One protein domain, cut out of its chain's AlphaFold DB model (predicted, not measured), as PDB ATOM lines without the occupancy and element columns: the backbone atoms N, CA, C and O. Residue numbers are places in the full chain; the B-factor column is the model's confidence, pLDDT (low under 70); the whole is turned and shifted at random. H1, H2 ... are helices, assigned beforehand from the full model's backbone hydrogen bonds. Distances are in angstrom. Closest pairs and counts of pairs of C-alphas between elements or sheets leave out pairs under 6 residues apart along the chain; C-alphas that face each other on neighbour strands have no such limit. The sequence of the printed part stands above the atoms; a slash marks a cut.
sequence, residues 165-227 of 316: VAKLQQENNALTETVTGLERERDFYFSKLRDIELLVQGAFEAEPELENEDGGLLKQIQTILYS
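AT A GLANCE: This is residues 165 to 227 of the 316 residues of an uncharacterized protein of Sphaceloma murrayae (UniProt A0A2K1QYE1). One very long straight helix, H1, makes the length of the domain, and after its last residue, Ala 206, the backbone turns through the tiny helix H2 and folds back, as in a J, with the short helix H3 packing on residues 193 to 200 of H1. Residues 165 to 192 of H1 stick out as a free arm, and the remaining 35 residues make a small head. The printed part has 63 residues, with three named helices in the order H1, H2, H3 and no named strand; the class is all helix. The whole is extended, with a radius of gyration of the C-alphas of 19.8 A, and its C-alphas span 64 by 18 by 11 A.

IN THESE COORDINATES: H1 is residues 165 to 206, 60.7 A from first to last C-alpha, beginning at C-alpha 165 at (179.592, 185.017, 180.877) and ending at C-alpha 206 at (203.020, 182.697, 236.808). H2 is residues 208 to 211, 5.8 A long. H3 is residues 217 to 225, 12.5 A long, and ends at C-alpha 225 at (190.144, 190.883, 224.171).

HOW THE PARTS SIT: H1 touches H3 with residues 193 to 200 alone; the closest C-alphas, those of Val 200 and Leu 218, are 6.3 A apart. These two helices run opposite ways at a shallow tilt of 32 degrees. H1 and H2 are close but not clearly touching, the closest C-alphas being those of Phe 204 and Glu 211, 6.2 A apart. H2 and H3 only just touch, and only at the corner by their link, with 3 pairs of C-alphas within 8 A; the closest are those of Glu 211 and Lys 219, 6.7 A apart. In H1 and H3 every O i to N i+4 pair is within hydrogen-bond range, while H2 is too short for such a pair.

THE WHOLE: The outline is a rod, and the C-alphas farthest apart, those of Val 165 and Glu 209, are 64.4 A apart. Without the residues that stand free, the body spans 23 by 18 by 11 A. The links from H1 to H2 and from H2 to H3 are tight, and the printed part has no cut. The mean pLDDT of the printed part is 90.4, that of H2 is 79, and no printed residue is under 70.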
ATOM      1  N   VAL A 165     179.187 186.131 180.004       84.19
ATOM      2  CA  VAL A 165     179.592 185.017 180.877       84.19
ATOM      3  C   VAL A 165     181.069 185.125 181.261       84.19
ATOM      4  O   VAL A 165     181.400 184.938 182.426       84.19
ATOM      5  N   ALA A 166     181.951 185.495 180.330       85.88
ATOM      6  CA  ALA A 166     183.371 185.698 180.613       85.88
ATOM      7  C   ALA A 166     183.605 186.856 181.594       85.88
ATOM      8  O   ALA A 166     184.404 186.722 182.518       85.88
ATOM      9  N   LYS A 167     182.865 187.962 181.445       88.75
ATOM     10  CA  LYS A 167     182.933 189.094 182.375       88.75
ATOM     11  C   LYS A 167     182.471 188.705 183.782       88.75
ATOM     12  O   LYS A 167     183.170 188.982 184.750       88.75
ATOM     13  N   LEU A 168     181.340 188.006 183.894       85.31
ATOM     14  CA  LEU A 168     180.842 187.513 185.183       85.31
ATOM     15  C   LEU A 168     181.792 186.492 185.818       85.31
ATOM     16  O   LEU A 168     181.947 186.471 187.036       85.31
ATOM     17  N   GLN A 169     182.448 185.650 185.018       89.38
ATOM     18  CA  GLN A 169     183.454 184.714 185.519       89.38
ATOM     19  C   GLN A 169     184.687 185.455 186.054       89.38
ATOM     20  O   GLN A 169     185.215 185.086 187.099       89.38
ATOM     21  N   GLN A 170     185.119 186.519 185.376       92.56
ATOM     22  CA  GLN A 170     186.228 187.357 185.827       92.56
ATOM     23  C   GLN A 170     185.894 188.091 187.133       92.56
ATOM     24  O   GLN A 170     186.723 188.114 188.038       92.56
ATOM     25  N   GLU A 171     184.675 188.620 187.267       90.12
ATOM     26  CA  GLU A 171     184.196 189.241 188.510       90.12
ATOM     27  C   GLU A 171     184.112 188.225 189.661       90.12
ATOM     28  O   GLU A 171     184.575 188.513 190.760       90.12
ATOM     29  N   ASN A 172     183.605 187.010 189.417       90.56
ATOM     30  CA  ASN A 172     183.586 185.950 190.433       90.56
ATOM     31  C   ASN A 172     184.994 185.540 190.873       90.56
ATOM     32  O   ASN A 172     185.226 185.337 192.064       90.56
ATOM     33  N   ASN A 173     185.937 185.435 189.937       92.25
ATOM     34  CA  ASN A 173     187.322 185.113 190.263       92.25
ATOM     35  C   ASN A 173     187.964 186.235 191.097       92.25
ATOM     36  O   ASN A 173     188.566 185.949 192.125       92.25
ATOM     37  N   ALA A 174     187.754 187.503 190.722       92.88
ATOM     38  CA  ALA A 174     188.266 188.654 191.469       92.88
ATOM     39  C   ALA A 174     187.669 188.755 192.885       92.88
ATOM     40  O   ALA A 174     188.382 189.018 193.853       92.88
ATOM     41  N   LEU A 175     186.362 188.507 193.029       92.69
ATOM     42  CA  LEU A 175     185.704 188.450 194.335       92.69
ATOM     43  C   LEU A 175     186.223 187.284 195.176       92.69
ATOM     44  O   LEU A 175     186.464 187.459 196.366       92.69
ATOM     45  N   THR A 176     186.442 186.118 194.566       93.31
ATOM     46  CA  THR A 176     187.005 184.951 195.260       93.31
ATOM     47  C   THR A 176     188.411 185.255 195.770       93.31
ATOM     48  O   THR A 176     188.688 185.022 196.941       93.31
ATOM     49  N   GLU A 177     189.274 185.847 194.940       94.38
ATOM     50  CA  GLU A 177     190.617 186.273 195.352       94.38
ATOM     51  C   GLU A 177     190.571 187.302 196.488       94.38
ATOM     52  O   GLU A 177     191.343 187.197 197.440       94.38
ATOM     53  N   THR A 178     189.628 188.247 196.428       94.00
ATOM     54  CA  THR A 178     189.427 189.252 197.481       94.00
ATOM     55  C   THR A 178     188.997 188.599 198.793       94.00
ATOM     56  O   THR A 178     189.586 188.879 199.833       94.00
ATOM     57  N   VAL A 179     188.022 187.685 198.759       95.44
ATOM     58  CA  VAL A 179     187.565 186.946 199.948       95.44
ATOM     59  C   VAL A 179     188.699 186.115 200.532       95.44
ATOM     60  O   VAL A 179     188.939 186.193 201.727       95.44
ATOM     61  N   THR A 180     189.456 185.389 199.707       94.69
ATOM     62  CA  THR A 180     190.612 184.625 200.191       94.69
ATOM     63  C   THR A 180     191.693 185.538 200.783       94.69
ATOM     64  O   THR A 180     192.363 185.158 201.740       94.69
ATOM     65  N   GLY A 181     191.882 186.746 200.245       95.00
ATOM     66  CA  GLY A 181     192.750 187.765 200.841       95.00
ATOM     67  C   GLY A 181     192.272 188.183 202.232       95.00
ATOM     68  O   GLY A 181     193.033 188.092 203.193       95.00
ATOM     69  N   LEU A 182     190.993 188.546 202.351       94.56
ATOM     70  CA  LEU A 182     190.373 188.955 203.614       94.56
ATOM     71  C   LEU A 182     190.339 187.826 204.652       94.56
ATOM     72  O   LEU A 182     190.526 188.083 205.835       94.56
ATOM     73  N   GLU A 183     190.139 186.574 204.238       94.19
ATOM     74  CA  GLU A 183     190.198 185.414 205.133       94.19
ATOM     75  C   GLU A 183     191.606 185.214 205.697       94.19
ATOM     76  O   GLU A 183     191.752 184.989 206.895       94.19
ATOM     77  N   ARG A 184     192.650 185.379 204.874       95.75
ATOM     78  CA  ARG A 184     194.038 185.336 205.359       95.75
ATOM     79  C   ARG A 184     194.333 186.470 206.333       95.75
ATOM     80  O   ARG A 184     195.011 186.237 207.326       95.75
ATOM     81  N   GLU A 185     193.844 187.678 206.060       96.44
ATOM     82  CA  GLU A 185     194.000 188.818 206.968       96.44
ATOM     83  C   GLU A 185     193.252 188.590 208.286       96.44
ATOM     84  O   GLU A 185     193.831 188.770 209.354       96.44
ATOM     85  N   ARG A 186     192.009 188.100 208.231       96.38
ATOM     86  CA  ARG A 186     191.236 187.695 209.412       96.38
ATOM     87  C   ARG A 186     192.003 186.670 210.242       96.38
ATOM     88  O   ARG A 186     192.167 186.867 211.442       96.38
ATOM     89  N   ASP A 187     192.488 185.603 209.614       92.38
ATOM     90  CA  ASP A 187     193.199 184.526 210.308       92.38
ATOM     91  C   ASP A 187     194.537 185.018 210.880       92.38
ATOM     92  O   ASP A 187     194.942 184.610 211.971       92.38
ATOM     93  N   PHE A 188     195.203 185.946 210.190       97.25
ATOM     94  CA  PHE A 188     196.420 186.601 210.662       97.25
ATOM     95  C   PHE A 188     196.172 187.453 211.913       97.25
ATOM     96  O   PHE A 188     196.918 187.329 212.887       97.25
ATOM     97  N   TYR A 189     195.129 188.289 211.920       97.00
ATOM     98  CA  TYR A 189     194.778 189.092 213.094       97.00
ATOM     99  C   TYR A 189     194.278 188.220 214.247       97.00
ATOM    100  O   TYR A 189     194.694 188.430 215.385       97.00
ATOM    101  N   PHE A 190     193.471 187.196 213.960       95.69
ATOM    102  CA  PHE A 190     193.007 186.240 214.962       95.69
ATOM    103  C   PHE A 190     194.172 185.502 215.629       95.69
ATOM    104  O   PHE A 190     194.245 185.454 216.853       95.69
ATOM    105  N   SER A 191     195.129 184.998 214.842       96.00
ATOM    106  CA  SER A 191     196.310 184.307 215.379       96.00
ATOM    107  C   SER A 191     197.121 185.221 216.302       96.00
ATOM    108  O   SER A 191     197.503 184.805 217.389       96.00
ATOM    109  N   LYS A 192     197.307 186.498 215.930       97.19
ATOM    110  CA  LYS A 192     197.985 187.479 216.795       97.19
ATOM    111  C   LYS A 192     197.241 187.732 218.101       97.19
ATOM    112  O   LYS A 192     197.878 187.796 219.146       97.19
ATOM    113  N   LEU A 193     195.920 187.901 218.046       96.19
ATOM    114  CA  LEU A 193     195.107 188.103 219.247       96.19
ATOM    115  C   LEU A 193     195.150 186.865 220.151       96.19
ATOM    116  O   LEU A 193     195.263 187.016 221.364       96.19
ATOM    117  N   ARG A 194     195.167 185.658 219.571       94.94
ATOM    118  CA  ARG A 194     195.309 184.403 220.319       94.94
ATOM    119  C   ARG A 194     196.686 184.252 220.967       94.94
ATOM    120  O   ARG A 194     196.763 183.837 222.118       94.94
ATOM    121  N   ASP A 195     197.758 184.614 220.266       96.94
ATOM    122  CA  ASP A 195     199.112 184.614 220.834       96.94
ATOM    123  C   ASP A 195     199.210 185.586 222.023       96.94
ATOM    124  O   ASP A 195     199.781 185.248 223.059       96.94
ATOM    125  N   ILE A 196     198.616 186.781 221.902       95.88
ATOM    126  CA  ILE A 196     198.551 187.764 222.996       95.88
ATOM    127  C   ILE A 196     197.746 187.208 224.173       95.88
ATOM    128  O   ILE A 196     198.188 187.316 225.312       95.88
ATOM    129  N   GLU A 197     196.593 186.591 223.916       94.38
ATOM    130  CA  GLU A 197     195.764 185.977 224.956       94.38
ATOM    131  C   GLU A 197     196.534 184.899 225.733       94.38
ATOM    132  O   GLU A 197     196.513 184.901 226.962       94.38
ATOM    133  N   LEU A 198     197.272 184.028 225.036       94.50
ATOM    134  CA  LEU A 198     198.110 183.002 225.665       94.50
ATOM    135  C   LEU A 198     199.214 183.610 226.539       94.50
ATOM    136  O   LEU A 198     199.478 183.105 227.629       94.50
ATOM    137  N   LEU A 199     199.846 184.697 226.089       94.50
ATOM    138  CA  LEU A 199     200.859 185.402 226.880       94.50
ATOM    139  C   LEU A 199     200.262 186.026 228.146       94.50
ATOM    140  O   LEU A 199     200.874 185.948 229.209       94.50
ATOM    141  N   VAL A 200     199.072 186.622 228.045       92.12
ATOM    142  CA  VAL A 200     198.367 187.209 229.193       92.12
ATOM    143  C   VAL A 200     197.951 186.119 230.188       92.12
ATOM    144  O   VAL A 200     198.202 186.265 231.381       92.12
ATOM    145  N   GLN A 201     197.390 185.006 229.711       91.81
ATOM    146  CA  GLN A 201     197.026 183.856 230.550       91.81
ATOM    147  C   GLN A 201     198.249 183.269 231.267       91.81
ATOM    148  O   GLN A 201     198.203 183.052 232.476       91.81
ATOM    149  N   GLY A 202     199.363 183.081 230.553       91.69
ATOM    150  CA  GLY A 202     200.607 182.585 231.146       91.69
ATOM    151  C   GLY A 202     201.203 183.534 232.191       91.69
ATOM    152  O   GLY A 202     201.776 183.075 233.177       91.69
ATOM    153  N   ALA A 203     201.046 184.851 232.018       89.94
ATOM    154  CA  ALA A 203     201.470 185.830 233.017       89.94
ATOM    155  C   ALA A 203     200.630 185.745 234.305       89.94
ATOM    156  O   ALA A 203     201.200 185.791 235.392       89.94
ATOM    157  N   PHE A 204     199.309 185.556 234.196       87.94
ATOM    158  CA  PHE A 204     198.446 185.346 235.365       87.94
ATOM    159  C   PHE A 204     198.722 184.020 236.081       87.94
ATOM    160  O   PHE A 204     198.685 183.970 237.307       87.94
ATOM    161  N   GLU A 205     199.040 182.953 235.342       89.06
ATOM    162  CA  GLU A 205     199.412 181.669 235.945       89.06
ATOM    163  C   GLU A 205     200.746 181.760 236.708       89.06
ATOM    164  O   GLU A 205     200.889 181.179 237.785       89.06
ATOM    165  N   ALA A 206     201.719 182.505 236.172       90.50
ATOM    166  CA  ALA A 206     203.020 182.697 236.808       90.50
ATOM    167  C   ALA A 206     202.954 183.603 238.049       90.50
ATOM    168  O   ALA A 206     203.654 183.346 239.029       90.50
ATOM    169  N   GLU A 207     202.129 184.652 238.013       89.50
ATOM    170  CA  GLU A 207     201.979 185.611 239.107       89.50
ATOM    171  C   GLU A 207     200.490 185.930 239.353       89.50
ATOM    172  O   GLU A 207     199.946 186.897 238.810       89.50
ATOM    173  N   PRO A 208     199.812 185.136 240.206       81.88
ATOM    174  CA  PRO A 208     198.369 185.257 240.450       81.88
ATOM    175  C   PRO A 208     197.942 186.583 241.097       81.88
ATOM    176  O   PRO A 208     196.771 186.962 241.074       81.88
ATOM    177  N   GLU A 209     198.879 187.314 241.702       81.69
ATOM    178  CA  GLU A 209     198.608 188.615 242.316       81.69
ATOM    179  C   GLU A 209     198.299 189.696 241.263       81.69
ATOM    180  O   GLU A 209     197.524 190.609 241.552       81.69
ATOM    181  N   LEU A 210     198.786 189.544 240.021       76.19
ATOM    182  CA  LEU A 210     198.538 190.480 238.913       76.19
ATOM    183  C   LEU A 210     197.072 190.507 238.452       76.19
ATOM    184  O   LEU A 210     196.621 191.499 237.883       76.19
ATOM    185  N   GLU A 211     196.307 189.439 238.692       75.06
ATOM    186  CA  GLU A 211     194.874 189.379 238.357       75.06
ATOM    187  C   GLU A 211     194.035 190.293 239.273       75.06
ATOM    188  O   GLU A 211     193.028 190.897 238.870       75.06
ATOM    189  N   ASN A 212     194.497 190.447 240.514       76.62
ATOM    190  CA  ASN A 212     193.827 191.213 241.560       76.62
ATOM    191  C   ASN A 212     194.206 192.703 241.545       76.62
ATOM    192  O   ASN A 212     193.600 193.493 242.267       76.62
ATOM    193  N   GLU A 213     195.171 193.108 240.714       81.38
ATOM    194  CA  GLU A 213     195.543 194.511 240.549       81.38
ATOM    195  C   GLU A 213     194.526 195.234 239.651       81.38
ATOM    196  O   GLU A 213     194.558 195.185 238.415       81.38
ATOM    197  N   ASP A 214     193.570 195.910 240.286       72.69
ATOM    198  CA  ASP A 214     192.560 196.696 239.587       72.69
ATOM    199  C   ASP A 214     193.199 197.847 238.799       72.69
ATOM    200  O   ASP A 214     193.858 198.729 239.348       72.69
ATOM    201  N   GLY A 215     192.991 197.837 237.480       76.44
ATOM    202  CA  GLY A 215     193.604 198.795 236.560       76.44
ATOM    203  C   GLY A 215     194.981 198.383 236.028       76.44
ATOM    204  O   GLY A 215     195.556 199.144 235.248       76.44
ATOM    205  N   GLY A 216     195.486 197.192 236.367       87.88
ATOM    206  CA  GLY A 216     196.721 196.648 235.798       87.88
ATOM    207  C   GLY A 216     196.663 196.506 234.270       87.88
ATOM    208  O   GLY A 216     195.613 196.220 233.687       87.88
ATOM    209  N   LEU A 217     197.803 196.695 233.597       87.81
ATOM    210  CA  LEU A 217     197.898 196.668 232.129       87.81
ATOM    211  C   LEU A 217     197.366 195.352 231.527       87.81
ATOM    212  O   LEU A 217     196.636 195.383 230.539       87.81
ATOM    213  N   LEU A 218     197.685 194.205 232.140       89.00
ATOM    214  CA  LEU A 218     197.225 192.887 231.681       89.00
ATOM    215  C   LEU A 218     195.699 192.740 231.774       89.00
ATOM    216  O   LEU A 218     195.073 192.225 230.850       89.00
ATOM    217  N   LYS A 219     195.088 193.276 232.836       88.25
ATOM    218  CA  LYS A 219     193.632 193.282 233.046       88.25
ATOM    219  C   LYS A 219     192.915 194.172 232.025       88.25
ATOM    220  O   LYS A 219     191.853 193.811 231.518       88.25
ATOM    221  N   GLN A 220     193.518 195.302 231.651       89.75
ATOM    222  CA  GLN A 220     193.011 196.156 230.569       89.75
ATOM    223  C   GLN A 220     193.081 195.453 229.203       89.75
ATOM    224  O   GLN A 220     192.109 195.491 228.452       89.75
ATOM    225  N   ILE A 221     194.188 194.764 228.895       92.12
ATOM    226  CA  ILE A 221     194.322 193.973 227.659       92.12
ATOM    227  C   ILE A 221     193.269 192.856 227.616       92.12
ATOM    228  O   ILE A 221     192.598 192.695 226.600       92.12
ATOM    229  N   GLN A 222     193.071 192.135 228.723       89.12
ATOM    230  CA  GLN A 222     192.049 191.092 228.844       89.12
ATOM    231  C   GLN A 222     190.631 191.650 228.632       89.12
ATOM    232  O   GLN A 222     189.828 191.054 227.920       89.12
ATOM    233  N   THR A 223     190.349 192.834 229.184       90.44
ATOM    234  CA  THR A 223     189.066 193.528 228.992       90.44
ATOM    235  C   THR A 223     188.819 193.850 227.517       90.44
ATOM    236  O   THR A 223     187.704 193.674 227.042       90.44
ATOM    237  N   ILE A 224     189.843 194.282 226.772       92.12
ATOM    238  CA  ILE A 224     189.725 194.542 225.328       92.12
ATOM    239  C   ILE A 224     189.485 193.234 224.561       92.12
ATOM    240  O   ILE A 224     188.583 193.182 223.727       92.12
ATOM    241  N   LEU A 225     190.251 192.178 224.855       90.62
ATOM    242  CA  LEU A 225     190.144 190.883 224.171       90.62
ATOM    243  C   LEU A 225     188.780 190.206 224.363       90.62
ATOM    244  O   LEU A 225     188.301 189.558 223.437       90.62
ATOM    245  N   TYR A 226     188.157 190.375 225.532       90.06
ATOM    246  CA  TYR A 226     186.834 189.817 225.835       90.06
ATOM    247  C   TYR A 226     185.688 190.822 225.701       90.06
ATOM    248  O   TYR A 226     184.539 190.477 225.973       90.06
ATOM    249  N   SER A 227     185.967 192.057 225.279       89.06
ATOM    250  CA  SER A 227     184.901 193.004 224.965       89.06
ATOM    251  C   SER A 227     184.109 192.500 223.757       89.06
ATOM    252  O   SER A 227     184.668 192.179 222.710       89.06
TER     253      SER A 227